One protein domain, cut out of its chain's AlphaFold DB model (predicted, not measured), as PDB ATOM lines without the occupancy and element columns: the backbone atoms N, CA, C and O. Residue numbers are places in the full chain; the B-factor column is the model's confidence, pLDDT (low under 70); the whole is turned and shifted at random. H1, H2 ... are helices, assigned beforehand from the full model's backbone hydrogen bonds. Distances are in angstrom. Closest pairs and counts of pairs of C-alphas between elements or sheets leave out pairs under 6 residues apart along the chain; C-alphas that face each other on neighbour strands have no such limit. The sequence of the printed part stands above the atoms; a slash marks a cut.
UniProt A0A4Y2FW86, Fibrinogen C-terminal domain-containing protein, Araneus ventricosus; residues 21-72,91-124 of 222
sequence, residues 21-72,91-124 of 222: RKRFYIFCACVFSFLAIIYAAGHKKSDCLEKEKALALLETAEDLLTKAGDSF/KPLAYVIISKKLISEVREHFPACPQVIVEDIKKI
ATOM      1  N   ARG A  21     106.833  89.423 129.622       64.75
ATOM      2  CA  ARG A  21     107.894  89.409 130.641       64.75
ATOM      3  C   ARG A  21     108.066  88.014 131.252       64.75
ATOM      4  O   ARG A  21     109.189  87.615 131.541       64.75
ATOM      5  N   LYS A  22     106.982  87.240 131.377       66.38
ATOM      6  CA  LYS A  22     107.019  85.863 131.890       66.38
ATOM      7  C   LYS A  22     107.689  84.910 130.900       66.38
ATOM      8  O   LYS A  22     108.448  84.050 131.324       66.38
ATOM      9  N   ARG A  23     107.480  85.086 129.591       71.00
ATOM     10  CA  ARG A  23     108.155  84.297 128.542       71.00
ATOM     11  C   ARG A  23     109.663  84.550 128.502       71.00
ATOM     12  O   ARG A  23     110.413  83.598 128.311       71.00
ATOM     13  N   PHE A  24     110.107  85.787 128.741       79.50
ATOM     14  CA  PHE A  24     111.536  86.097 128.879       79.50
ATOM     15  C   PHE A  24     112.149  85.405 130.106       79.50
ATOM     16  O   PHE A  24     113.168  84.731 129.986       79.50
ATOM     17  N   TYR A  25     111.484  85.482 131.265       77.31
ATOM     18  CA  TYR A  25     111.942  84.792 132.476       77.31
ATOM     19  C   TYR A  25     111.991  83.267 132.318       77.31
ATOM     20  O   TYR A  25     112.954  82.648 132.763       77.31
ATOM     21  N   ILE A  26     111.005  82.663 131.647       86.44
ATOM     22  CA  ILE A  26     111.002  81.222 131.354       86.44
ATOM     23  C   ILE A  26     112.180  80.856 130.446       86.44
ATOM     24  O   ILE A  26     112.891  79.897 130.730       86.44
ATOM     25  N   PHE A  27     112.431  81.639 129.393       83.88
ATOM     26  CA  PHE A  27     113.563  81.403 128.498       83.88
ATOM     27  C   PHE A  27     114.904  81.488 129.240       83.88
ATOM     28  O   PHE A  27     115.713  80.567 129.140       83.88
ATOM     29  N   CYS A  28     115.114  82.533 130.044       86.25
ATOM     30  CA  CYS A  28     116.313  82.662 130.869       86.25
ATOM     31  C   CYS A  28     116.461  81.490 131.848       86.25
ATOM     32  O   CYS A  28     117.535  80.902 131.921       86.25
ATOM     33  N   ALA A  29     115.395  81.094 132.550       88.81
ATOM     34  CA  ALA A  29     115.430  79.968 133.485       88.81
ATOM     35  C   ALA A  29     115.791  78.642 132.793       88.81
ATOM     36  O   ALA A  29     116.601  77.873 133.316       88.81
ATOM     37  N   CYS A  30     115.254  78.393 131.594       87.75
ATOM     38  CA  CYS A  30     115.631  77.239 130.784       87.75
ATOM     39  C   CYS A  30     117.113  77.294 130.401       87.75
ATOM     40  O   CYS A  30     117.822  76.314 130.609       87.75
ATOM     41  N   VAL A  31     117.605  78.432 129.902       89.75
ATOM     42  CA  VAL A  31     119.014  78.595 129.508       89.75
ATOM     43  C   VAL A  31     119.954  78.390 130.697       89.75
ATOM     44  O   VAL A  31     120.909  77.630 130.575       89.75
ATOM     45  N   PHE A  32     119.669  78.977 131.861       87.25
ATOM     46  CA  PHE A  32     120.483  78.771 133.063       87.25
ATOM     47  C   PHE A  32     120.461  77.317 133.545       87.25
ATOM     48  O   PHE A  32     121.502  76.792 133.926       87.25
ATOM     49  N   SER A  33     119.312  76.642 133.463       84.31
ATOM     50  CA  SER A  33     119.209  75.218 133.809       84.31
ATOM     51  C   SER A  33     120.024  74.347 132.849       84.31
ATOM     52  O   SER A  33     120.763  73.470 133.286       84.31
ATOM     53  N   PHE A  34     119.956  74.621 131.543       82.31
ATOM     54  CA  PHE A  34     120.765  73.931 130.538       82.31
ATOM     55  C   PHE A  34     122.264  74.184 130.732       82.31
ATOM     56  O   PHE A  34     123.045  73.236 130.701       82.31
ATOM     57  N   LEU A  35     122.673  75.431 130.984       82.94
ATOM     58  CA  LEU A  35     124.069  75.771 131.267       82.94
ATOM     59  C   LEU A  35     124.566  75.099 132.552       82.94
ATOM     60  O   LEU A  35     125.678  74.583 132.559       82.94
ATOM     61  N   ALA A  36     123.743  75.024 133.600       76.50
ATOM     62  CA  ALA A  36     124.080  74.311 134.831       76.50
ATOM     63  C   ALA A  36     124.255  72.799 134.599       76.50
ATOM     64  O   ALA A  36     125.186  72.203 135.137       76.50
ATOM     65  N   ILE A  37     123.416  72.180 133.760       73.81
ATOM     66  CA  ILE A  37     123.542  70.762 133.383       73.81
ATOM     67  C   ILE A  37     124.820  70.522 132.568       73.81
ATOM     68  O   ILE A  37     125.553  69.576 132.852       73.81
ATOM     69  N   ILE A  38     125.116  71.378 131.585       72.88
ATOM     70  CA  ILE A  38     126.340  71.288 130.771       72.88
ATOM     71  C   ILE A  38     127.580  71.474 131.650       72.88
ATOM     72  O   ILE A  38     128.528  70.700 131.542       72.88
ATOM     73  N   TYR A  39     127.556  72.449 132.559       68.81
ATOM     74  CA  TYR A  39     128.636  72.699 133.510       68.81
ATOM     75  C   TYR A  39     128.854  71.504 134.452       68.81
ATOM     76  O   TYR A  39     129.979  71.032 134.607       68.81
ATOM     77  N   ALA A  40     127.779  70.932 135.006       62.69
ATOM     78  CA  ALA A  40     127.846  69.754 135.871       62.69
ATOM     79  C   ALA A  40     128.301  68.477 135.135       62.69
ATOM     80  O   ALA A  40     128.940  67.611 135.737       62.69
ATOM     81  N   ALA A  41     127.986  68.346 133.844       59.06
ATOM     82  CA  ALA A  41     128.436  67.236 133.006       59.06
ATOM     83  C   ALA A  41     129.898  67.397 132.547       59.06
ATOM     84  O   ALA A  41     130.615  66.403 132.443       59.06
ATOM     85  N   GLY A  42     130.349  68.634 132.310       53.56
ATOM     86  CA  GLY A  42     131.724  68.956 131.919       53.56
ATOM     87  C   GLY A  42     132.736  68.714 133.039       53.56
ATOM     88  O   GLY A  42     133.754  68.070 132.803       53.56
ATOM     89  N   HIS A  43     132.412  69.127 134.268       52.19
ATOM     90  CA  HIS A  43     133.305  68.982 135.428       52.19
ATOM     91  C   HIS A  43     133.540  67.515 135.829       52.19
ATOM     92  O   HIS A  43     134.627  67.139 136.249       52.19
ATOM     93  N   LYS A  44     132.540  66.639 135.658       53.06
ATOM     94  CA  LYS A  44     132.683  65.215 136.014       53.06
ATOM     95  C   LYS A  44     133.630  64.442 135.091       53.06
ATOM     96  O   LYS A  44     134.157  63.414 135.508       53.06
ATOM     97  N   LYS A  45     133.822  64.897 133.845       53.00
ATOM     98  CA  LYS A  45     134.585  64.165 132.819       53.00
ATOM     99  C   LYS A  45     136.069  64.550 132.783       53.00
ATOM    100  O   LYS A  45     136.896  63.661 132.606       53.00
ATOM    101  N   SER A  46     136.410  65.830 132.961       54.03
ATOM    102  CA  SER A  46     137.811  66.288 133.008       54.03
ATOM    103  C   SER A  46     138.517  65.843 134.286       54.03
ATOM    104  O   SER A  46     139.628  65.324 134.221       54.03
ATOM    105  N   ASP A  47     137.834  65.945 135.426       56.53
ATOM    106  CA  ASP A  47     138.440  65.698 136.740       56.53
ATOM    107  C   ASP A  47     138.636  64.196 137.012       56.53
ATOM    108  O   ASP A  47     139.499  63.797 137.792       56.53
ATOM    109  N   CYS A  48     137.864  63.331 136.345       62.66
ATOM    110  CA  CYS A  48     138.013  61.879 136.457       62.66
ATOM    111  C   CYS A  48     139.210  61.339 135.643       62.66
ATOM    112  O   CYS A  48     139.897  60.427 136.098       62.66
ATOM    113  N   LEU A  49     139.519  61.929 134.480       59.53
ATOM    114  CA  LEU A  49     140.643  61.499 133.636       59.53
ATOM    115  C   LEU A  49     142.007  61.798 134.282       59.53
ATOM    116  O   LEU A  49     142.949  61.014 134.171       59.53
ATOM    117  N   GLU A  50     142.128  62.931 134.974       60.41
ATOM    118  CA  GLU A  50     143.327  63.245 135.762       60.41
ATOM    119  C   GLU A  50     143.434  62.360 137.016       60.41
ATOM    120  O   GLU A  50     144.535  62.011 137.446       60.41
ATOM    121  N   LYS A  51     142.295  61.909 137.552       65.19
ATOM    122  CA  LYS A  51     142.212  61.032 138.724       65.19
ATOM    123  C   LYS A  51     142.635  59.584 138.446       65.19
ATOM    124  O   LYS A  51     143.283  58.987 139.300       65.19
ATOM    125  N   GLU A  52     142.348  59.027 137.268       69.00
ATOM    126  CA  GLU A  52     142.853  57.695 136.880       69.00
ATOM    127  C   GLU A  52     144.385  57.667 136.799       69.00
ATOM    128  O   GLU A  52     145.025  56.730 137.277       69.00
ATOM    129  N   LYS A  53     144.990  58.741 136.276       71.00
ATOM    130  CA  LYS A  53     146.452  58.895 136.251       71.00
ATOM    131  C   LYS A  53     147.040  58.953 137.664       71.00
ATOM    132  O   LYS A  53     148.082  58.354 137.914       71.00
ATOM    133  N   ALA A  54     146.371  59.641 138.591       79.94
ATOM    134  CA  ALA A  54     146.792  59.712 139.989       79.94
ATOM    135  C   ALA A  54     146.688  58.353 140.709       79.94
ATOM    136  O   ALA A  54     147.573  58.016 141.492       79.94
ATOM    137  N   LEU A  55     145.662  57.546 140.413       77.88
ATOM    138  CA  LEU A  55     145.528  56.189 140.959       77.88
ATOM    139  C   LEU A  55     146.658  55.265 140.487       77.88
ATOM    140  O   LEU A  55     147.266  54.595 141.316       77.88
ATOM    141  N   ALA A  56     147.011  55.296 139.198       80.31
ATOM    142  CA  ALA A  56     148.131  54.511 138.670       80.31
ATOM    143  C   ALA A  56     149.479  54.884 139.325       80.31
ATOM    144  O   ALA A  56     150.322  54.023 139.596       80.31
ATOM    145  N   LEU A  57     149.684  56.172 139.628       82.50
ATOM    146  CA  LEU A  57     150.858  56.644 140.370       82.50
ATOM    147  C   LEU A  57     150.864  56.146 141.824       82.50
ATOM    148  O   LEU A  57     151.921  55.778 142.333       82.50
ATOM    149  N   LEU A  58     149.701  56.100 142.480       85.12
ATOM    150  CA  LEU A  58     149.559  55.587 143.846       85.12
ATOM    151  C   LEU A  58     149.824  54.076 143.928       85.12
ATOM    152  O   LEU A  58     150.516  53.640 144.844       85.12
ATOM    153  N   GLU A  59     149.348  53.291 142.959       85.75
ATOM    154  CA  GLU A  59     149.647  51.851 142.867       85.75
ATOM    155  C   GLU A  59     151.142  51.596 142.663       85.75
ATOM    156  O   GLU A  59     151.743  50.755 143.330       85.75
ATOM    157  N   THR A  60     151.771  52.385 141.789       88.62
ATOM    158  CA  THR A  60     153.221  52.323 141.575       88.62
ATOM    159  C   THR A  60     153.984  52.652 142.864       88.62
ATOM    160  O   THR A  60     154.962  51.986 143.201       88.62
ATOM    161  N   ALA A  61     153.535  53.656 143.624       90.31
ATOM    162  CA  ALA A  61     154.137  54.003 144.908       90.31
ATOM    163  C   ALA A  61     153.981  52.882 145.956       90.31
ATOM    164  O   ALA A  61     154.918  52.617 146.710       90.31
ATOM    165  N   GLU A  62     152.835  52.194 145.992       88.19
ATOM    166  CA  GLU A  62     152.579  51.056 146.890       88.19
ATOM    167  C   GLU A  62     153.500  49.855 146.585       88.19
ATOM    168  O   GLU A  62     154.038  49.238 147.514       88.19
ATOM    169  N   ASP A  63     153.757  49.565 145.303       89.00
ATOM    170  CA  ASP A  63     154.716  48.537 144.864       89.00
ATOM    171  C   ASP A  63     156.149  48.869 145.308       89.00
ATOM    172  O   ASP A  63     156.831  48.035 145.912       89.00
ATOM    173  N   LEU A  64     156.590  50.114 145.097       87.56
ATOM    174  CA  LEU A  64     157.917  50.573 145.519       87.56
ATOM    175  C   LEU A  64     158.099  50.490 147.038       87.56
ATOM    176  O   LEU A  64     159.135  50.023 147.512       87.56
ATOM    177  N   LEU A  65     157.089  50.894 147.811       87.81
ATOM    178  CA  LEU A  65     157.111  50.790 149.272       87.81
ATOM    179  C   LEU A  65     157.110  49.336 149.749       87.81
ATOM    180  O   LEU A  65     157.665  49.032 150.803       87.81
ATOM    181  N   THR A  66     156.495  48.425 148.997       85.56
ATOM    182  CA  THR A  66     156.508  46.994 149.315       85.56
ATOM    183  C   THR A  66     157.877  46.385 149.079       85.56
ATOM    184  O   THR A  66     158.441  45.820 150.012       85.56
ATOM    185  N   LYS A  67     158.479  46.648 147.917       84.25
ATOM    186  CA  LYS A  67     159.857  46.236 147.618       84.25
ATOM    187  C   LYS A  67     160.869  46.816 148.602       84.25
ATOM    188  O   LYS A  67     161.766  46.103 149.039       84.25
ATOM    189  N   ALA A  68     160.709  48.086 148.984       81.62
ATOM    190  CA  ALA A  68     161.544  48.709 150.005       81.62
ATOM    191  C   ALA A  68     161.399  47.980 151.349       81.62
ATOM    192  O   ALA A  68     162.407  47.585 151.926       81.62
ATOM    193  N   GLY A  69     160.156  47.739 151.785       74.62
ATOM    194  CA  GLY A  69     159.798  46.964 152.978       74.62
ATOM    195  C   GLY A  69     160.518  45.615 153.078       74.62
ATOM    196  O   GLY A  69     161.125  45.315 154.102       74.62
ATOM    197  N   ASP A  70     160.490  44.843 151.993       73.12
ATOM    198  CA  ASP A  70     161.061  43.491 151.938       73.12
ATOM    199  C   ASP A  70     162.594  43.496 151.836       73.12
ATOM    200  O   ASP A  70     163.265  42.557 152.262       73.12
ATOM    201  N   SER A  71     163.161  44.571 151.284       68.25
ATOM    202  CA  SER A  71     164.607  44.753 151.158       68.25
ATOM    203  C   SER A  71     165.292  45.234 152.442       68.25
ATOM    204  O   SER A  71     166.523  45.288 152.477       68.25
ATOM    205  N   PHE A  72     164.539  45.581 153.499       66.19
ATOM    206  CA  PHE A  72     165.145  46.021 154.755       66.19
ATOM    207  C   PHE A  72     165.834  44.847 155.464       66.19
ATOM    208  O   PHE A  72     165.166  43.898 155.884       66.19
ATOM    209  N   LYS A  91     163.207  53.025 162.589       60.72
ATOM    210  CA  LYS A  91     162.592  54.208 161.962       60.72
ATOM    211  C   LYS A  91     162.255  54.005 160.472       60.72
ATOM    212  O   LYS A  91     161.144  54.359 160.083       60.72
ATOM    213  N   PRO A  92     163.134  53.419 159.629       67.62
ATOM    214  CA  PRO A  92     162.880  53.263 158.192       67.62
ATOM    215  C   PRO A  92     161.661  52.390 157.876       67.62
ATOM    216  O   PRO A  92     160.869  52.729 156.998       67.62
ATOM    217  N   LEU A  93     161.464  51.311 158.642       73.94
ATOM    218  CA  LEU A  93     160.313  50.425 158.485       73.94
ATOM    219  C   LEU A  93     159.006  51.117 158.905       73.94
ATOM    220  O   LEU A  93     157.993  50.989 158.218       73.94
ATOM    221  N   ALA A  94     159.034  51.912 159.981       78.75
ATOM    222  CA  ALA A  94     157.882  52.692 160.423       78.75
ATOM    223  C   ALA A  94     157.433  53.713 159.363       78.75
ATOM    224  O   ALA A  94     156.237  53.818 159.099       78.75
ATOM    225  N   TYR A  95     158.368  54.409 158.700       79.62
ATOM    226  CA  TYR A  95     158.031  55.321 157.600       79.62
ATOM    227  C   TYR A  95     157.340  54.592 156.447       79.62
ATOM    228  O   TYR A  95     156.306  55.056 155.979       79.62
ATOM    229  N   VAL A  96     157.843  53.423 156.042       84.31
ATOM    230  CA  VAL A  96     157.226  52.630 154.969       84.31
ATOM    231  C   VAL A  96     155.822  52.154 155.342       84.31
ATOM    232  O   VAL A  96     154.904  52.260 154.528       84.31
ATOM    233  N   ILE A  97     155.620  51.687 156.576       83.19
ATOM    234  CA  ILE A  97     154.300  51.265 157.071       83.19
ATOM    235  C   ILE A  97     153.315  52.444 157.080       83.19
ATOM    236  O   ILE A  97     152.177  52.304 156.625       83.19
ATOM    237  N   ILE A  98     153.749  53.616 157.553       88.06
ATOM    238  CA  ILE A  98     152.921  54.828 157.584       88.06
ATOM    239  C   ILE A  98     152.582  55.288 156.160       88.06
ATOM    240  O   ILE A  98     151.421  55.583 155.878       88.06
ATOM    241  N   SER A  99     153.552  55.294 155.241       89.12
ATOM    242  CA  SER A  99     153.327  55.657 153.837       89.12
ATOM    243  C   SER A  99     152.316  54.734 153.155       89.12
ATOM    244  O   SER A  99     151.414  55.225 152.479       89.12
ATOM    245  N   LYS A 100     152.393  53.414 153.383       88.19
ATOM    246  CA  LYS A 100     151.396  52.459 152.867       88.19
ATOM    247  C   LYS A 100     149.995  52.735 153.415       88.19
ATOM    248  O   LYS A 100     149.028  52.720 152.657       88.19
ATOM    249  N   LYS A 101     149.882  53.031 154.715       90.12
ATOM    250  CA  LYS A 101     148.595  53.358 155.347       90.12
ATOM    251  C   LYS A 101     147.957  54.601 154.724       90.12
ATOM    252  O   LYS A 101     146.780  54.560 154.383       90.12
ATOM    253  N   LEU A 102     148.738  55.663 154.520       88.31
ATOM    254  CA  LEU A 102     148.259  56.894 153.883       88.31
ATOM    255  C   LEU A 102     147.774  56.649 152.448       88.31
ATOM    256  O   LEU A 102     146.724  57.155 152.070       88.31
ATOM    257  N   ILE A 103     148.493  55.840 151.664       88.06
ATOM    258  CA  ILE A 103     148.085  55.496 150.291       88.06
ATOM    259  C   ILE A 103     146.767  54.710 150.287       88.06
ATOM    260  O   ILE A 103     145.883  55.003 149.480       88.06
ATOM    261  N   SER A 104     146.596  53.759 151.212       84.19
ATOM    262  CA  SER A 104     145.342  53.008 151.347       84.19
ATOM    263  C   SER A 104     144.168  53.908 151.738       84.19
ATOM    264  O   SER A 104     143.077  53.762 151.195       84.19
ATOM    265  N   GLU A 105     144.392  54.852 152.651       84.81
ATOM    266  CA  GLU A 105     143.366  55.782 153.129       84.81
ATOM    267  C   GLU A 105     142.955  56.783 152.044       84.81
ATOM    268  O   GLU A 105     141.767  57.051 151.861       84.81
ATOM    269  N   VAL A 106     143.920  57.263 151.253       85.44
ATOM    270  CA  VAL A 106     143.664  58.035 150.032       85.44
ATOM    271  C   VAL A 106     142.834  57.200 149.057       85.44
ATOM    272  O   VAL A 106     141.823  57.676 148.563       85.44
ATOM    273  N   ARG A 107     143.168  55.930 148.816       80.50
ATOM    274  CA  ARG A 107     142.393  55.080 147.897       80.50
ATOM    275  C   ARG A 107     140.948  54.853 148.363       80.50
ATOM    276  O   ARG A 107     140.052  54.834 147.527       80.50
ATOM    277  N   GLU A 108     140.713  54.714 149.666       76.81
ATOM    278  CA  GLU A 108     139.378  54.491 150.245       76.81
ATOM    279  C   GLU A 108     138.493  55.747 150.207       76.81
ATOM    280  O   GLU A 108     137.314  55.676 149.860       76.81
ATOM    281  N   HIS A 109     139.067  56.918 150.494       78.56
ATOM    282  CA  HIS A 109     138.345  58.194 150.446       78.56
ATOM    283  C   HIS A 109     138.200  58.751 149.028       78.56
ATOM    284  O   HIS A 109     137.490  59.736 148.809       78.56
ATOM    285  N   PHE A 110     138.853  58.133 148.044       73.25
ATOM    286  CA  PHE A 110     138.687  58.465 146.641       73.25
ATOM    287  C   PHE A 110     137.580  57.572 146.070       73.25
ATOM    288  O   PHE A 110     137.852  56.424 145.725       73.25
ATOM    289  N   PRO A 111     136.334  58.068 145.903       62.84
ATOM    290  CA  PRO A 111     135.278  57.252 145.315       62.84
ATOM    291  C   PRO A 111     135.744  56.793 143.938       62.84
ATOM    292  O   PRO A 111     136.190  57.632 143.145       62.84
ATOM    293  N   ALA A 112     135.668  55.492 143.652       63.09
ATOM    294  CA  ALA A 112     135.868  55.004 142.296       63.09
ATOM    295  C   ALA A 112     134.987  55.858 141.382       63.09
ATOM    296  O   ALA A 112     133.808  56.081 141.689       63.09
ATOM    297  N   CYS A 113     135.561  56.416 140.312       62.16
ATOM    298  CA  CYS A 113     134.706  57.049 139.324       62.16
ATOM    299  C   CYS A 113     133.646  56.008 138.944       62.16
ATOM    300  O   CYS A 113     134.004  54.836 138.760       62.16
ATOM    301  N   PRO A 114     132.358  56.390 138.825       62.81
ATOM    302  CA  PRO A 114     131.452  55.584 138.036       62.81
ATOM    303  C   PRO A 114     132.216  55.327 136.749       62.81
ATOM    304  O   PRO A 114     132.670  56.291 136.128       62.81
ATOM    305  N   GLN A 115     132.457  54.058 136.434       56.81
ATOM    306  CA  GLN A 115     132.959  53.655 135.135       56.81
ATOM    307  C   GLN A 115     131.896  54.168 134.163       56.81
ATOM    308  O   GLN A 115     130.910  53.484 133.889       56.81
ATOM    309  N   VAL A 116     132.002  55.437 133.752       50.72
ATOM    310  CA  VAL A 116     131.255  55.964 132.626       50.72
ATOM    311  C   VAL A 116     131.891  55.205 131.504       50.72
ATOM    312  O   VAL A 116     133.017  55.479 131.103       50.72
ATOM    313  N   ILE A 117     131.189  54.125 131.206       53.22
ATOM    314  CA  ILE A 117     131.564  53.010 130.385       53.22
ATOM    315  C   ILE A 117     132.517  53.524 129.316       53.22
ATOM    316  O   ILE A 117     132.162  54.397 128.522       53.22
ATOM    317  N   VAL A 118     133.727  52.972 129.287       52.25
ATOM    318  CA  VAL A 118     134.704  53.177 128.206       52.25
ATOM    319  C   VAL A 118     134.068  52.886 126.823       52.25
ATOM    320  O   VAL A 118     134.601  53.243 125.776       52.25
ATOM    321  N   GLU A 119     132.854  52.332 126.794       50.81
ATOM    322  CA  GLU A 119     131.975  52.268 125.632       50.81
ATOM    323  C   GLU A 119     131.569  53.617 125.016       50.81
ATOM    324  O   GLU A 119     131.368  53.654 123.804       50.81
ATOM    325  N   ASP A 120     131.525  54.736 125.747       52.94
ATOM    326  CA  ASP A 120     131.215  56.036 125.123       52.94
ATOM    327  C   ASP A 120     132.421  56.661 124.400       52.94
ATOM    328  O   ASP A 120     132.235  57.474 123.491       52.94
ATOM    329  N   ILE A 121     133.656  56.236 124.709       53.06
ATOM    330  CA  ILE A 121     134.831  56.551 123.871       53.06
ATOM    331  C   ILE A 121     134.923  55.576 122.691       53.06
ATOM    332  O   ILE A 121     135.252  55.995 121.580       53.06
ATOM    333  N   LYS A 122     134.494  54.316 122.858       49.97
ATOM    334  CA  LYS A 122     134.358  53.371 121.735       49.97
ATOM    335  C   LYS A 122     133.307  53.811 120.699       49.97
ATOM    336  O   LYS A 122     133.313  53.335 119.567       49.97
ATOM    337  N   LYS A 123     132.418  54.745 121.051       48.03
ATOM    338  CA  LYS A 123     131.330  55.214 120.180       48.03
ATOM    339  C   LYS A 123     131.699  56.365 119.228       48.03
ATOM    340  O   LYS A 123     130.883  56.694 118.366       48.03
ATOM    341  N   ILE A 124     132.881  56.987 119.332       55.16
ATOM    342  CA  ILE A 124     133.193  58.193 118.527       55.16
ATOM    343  C   ILE A 124     134.040  57.925 117.280       55.16
ATOM    344  O   ILE A 124     133.995  58.727 116.348       55.16
TER     345      ILE A 124
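Overview. This is residues 21 to 72 and 91 to 124 of the 222 residues of the protein "Fibrinogen C-terminal domain-containing protein" of Araneus ventricosus (UniProt A0A4Y2FW86). One very long helix, H1, makes the longest axis, and a shorter helix, H2, runs back side by side with it along residues 55 to 69 of H1. Residues 21 to 43 of H1 stick out free at one end as a bare arm, and residues 117 to 124, which hold the small helix H3, stick out free from the pair of helices as a tail. The printed part has 86 residues, with three named helices in the order H1, H2, H3 and no named strand, and its class is all helix. The whole is extended, with a radius of gyration of the C-alphas of 21.8 A, and the C-alphas span 75 by 31 by 14 A.

Along the chain. H1 is residues 21 to 71, 75.0 A from first to last C-alpha, and it begins with the C-alpha of Arg 21 at (107.894, 89.409, 130.641). The C-alpha of Ser 71, its last residue, is at (164.607, 44.753, 151.158). After the cut, H2 is residues 91 to 109, 27.1 A from first to last C-alpha. H3 is residues 119 to 122, 4.7 A from first to last C-alpha, and ends with the C-alpha of Lys 122 at (134.358, 53.371, 121.735).

Arrangement. H1 touches H2 with residues 55 to 69 alone, with 10 pairs of C-alphas within 8 A. Their closest C-alphas are those of Leu 65 and Val 96, 6.0 A apart. Their lines stand at a shallow tilt of 27 degrees, and they run opposite ways. H3 touches no helix: it is apart from H1 and from H2, with no C-alpha of either within 8 A of it. Every O i to N i+4 pair is within hydrogen-bond range in H2, while in H1 it is 40 of 47; H3 is too short for such a pair, and its one O i to N i+3 pair is within range.

Size, cuts and confidence. The two C-alphas farthest apart are those of Arg 21 and Phe 72, at 75.8 A. Without the stretches that stand free, the body has 55 residues and spans 42 by 16 by 13 A. Residues 73 to 90 are not printed, and C-alphas 72 and 91 are 11.2 A apart across this cut, which lies in the link from H1 to H2. The link from H2 to H3 is short, with 9 residues. The mean pLDDT of the printed part is 73.2; 34 residues are under 70, namely 21 to 22, 39 to 52, 71 to 72, 91 to 92 and 111 to 124.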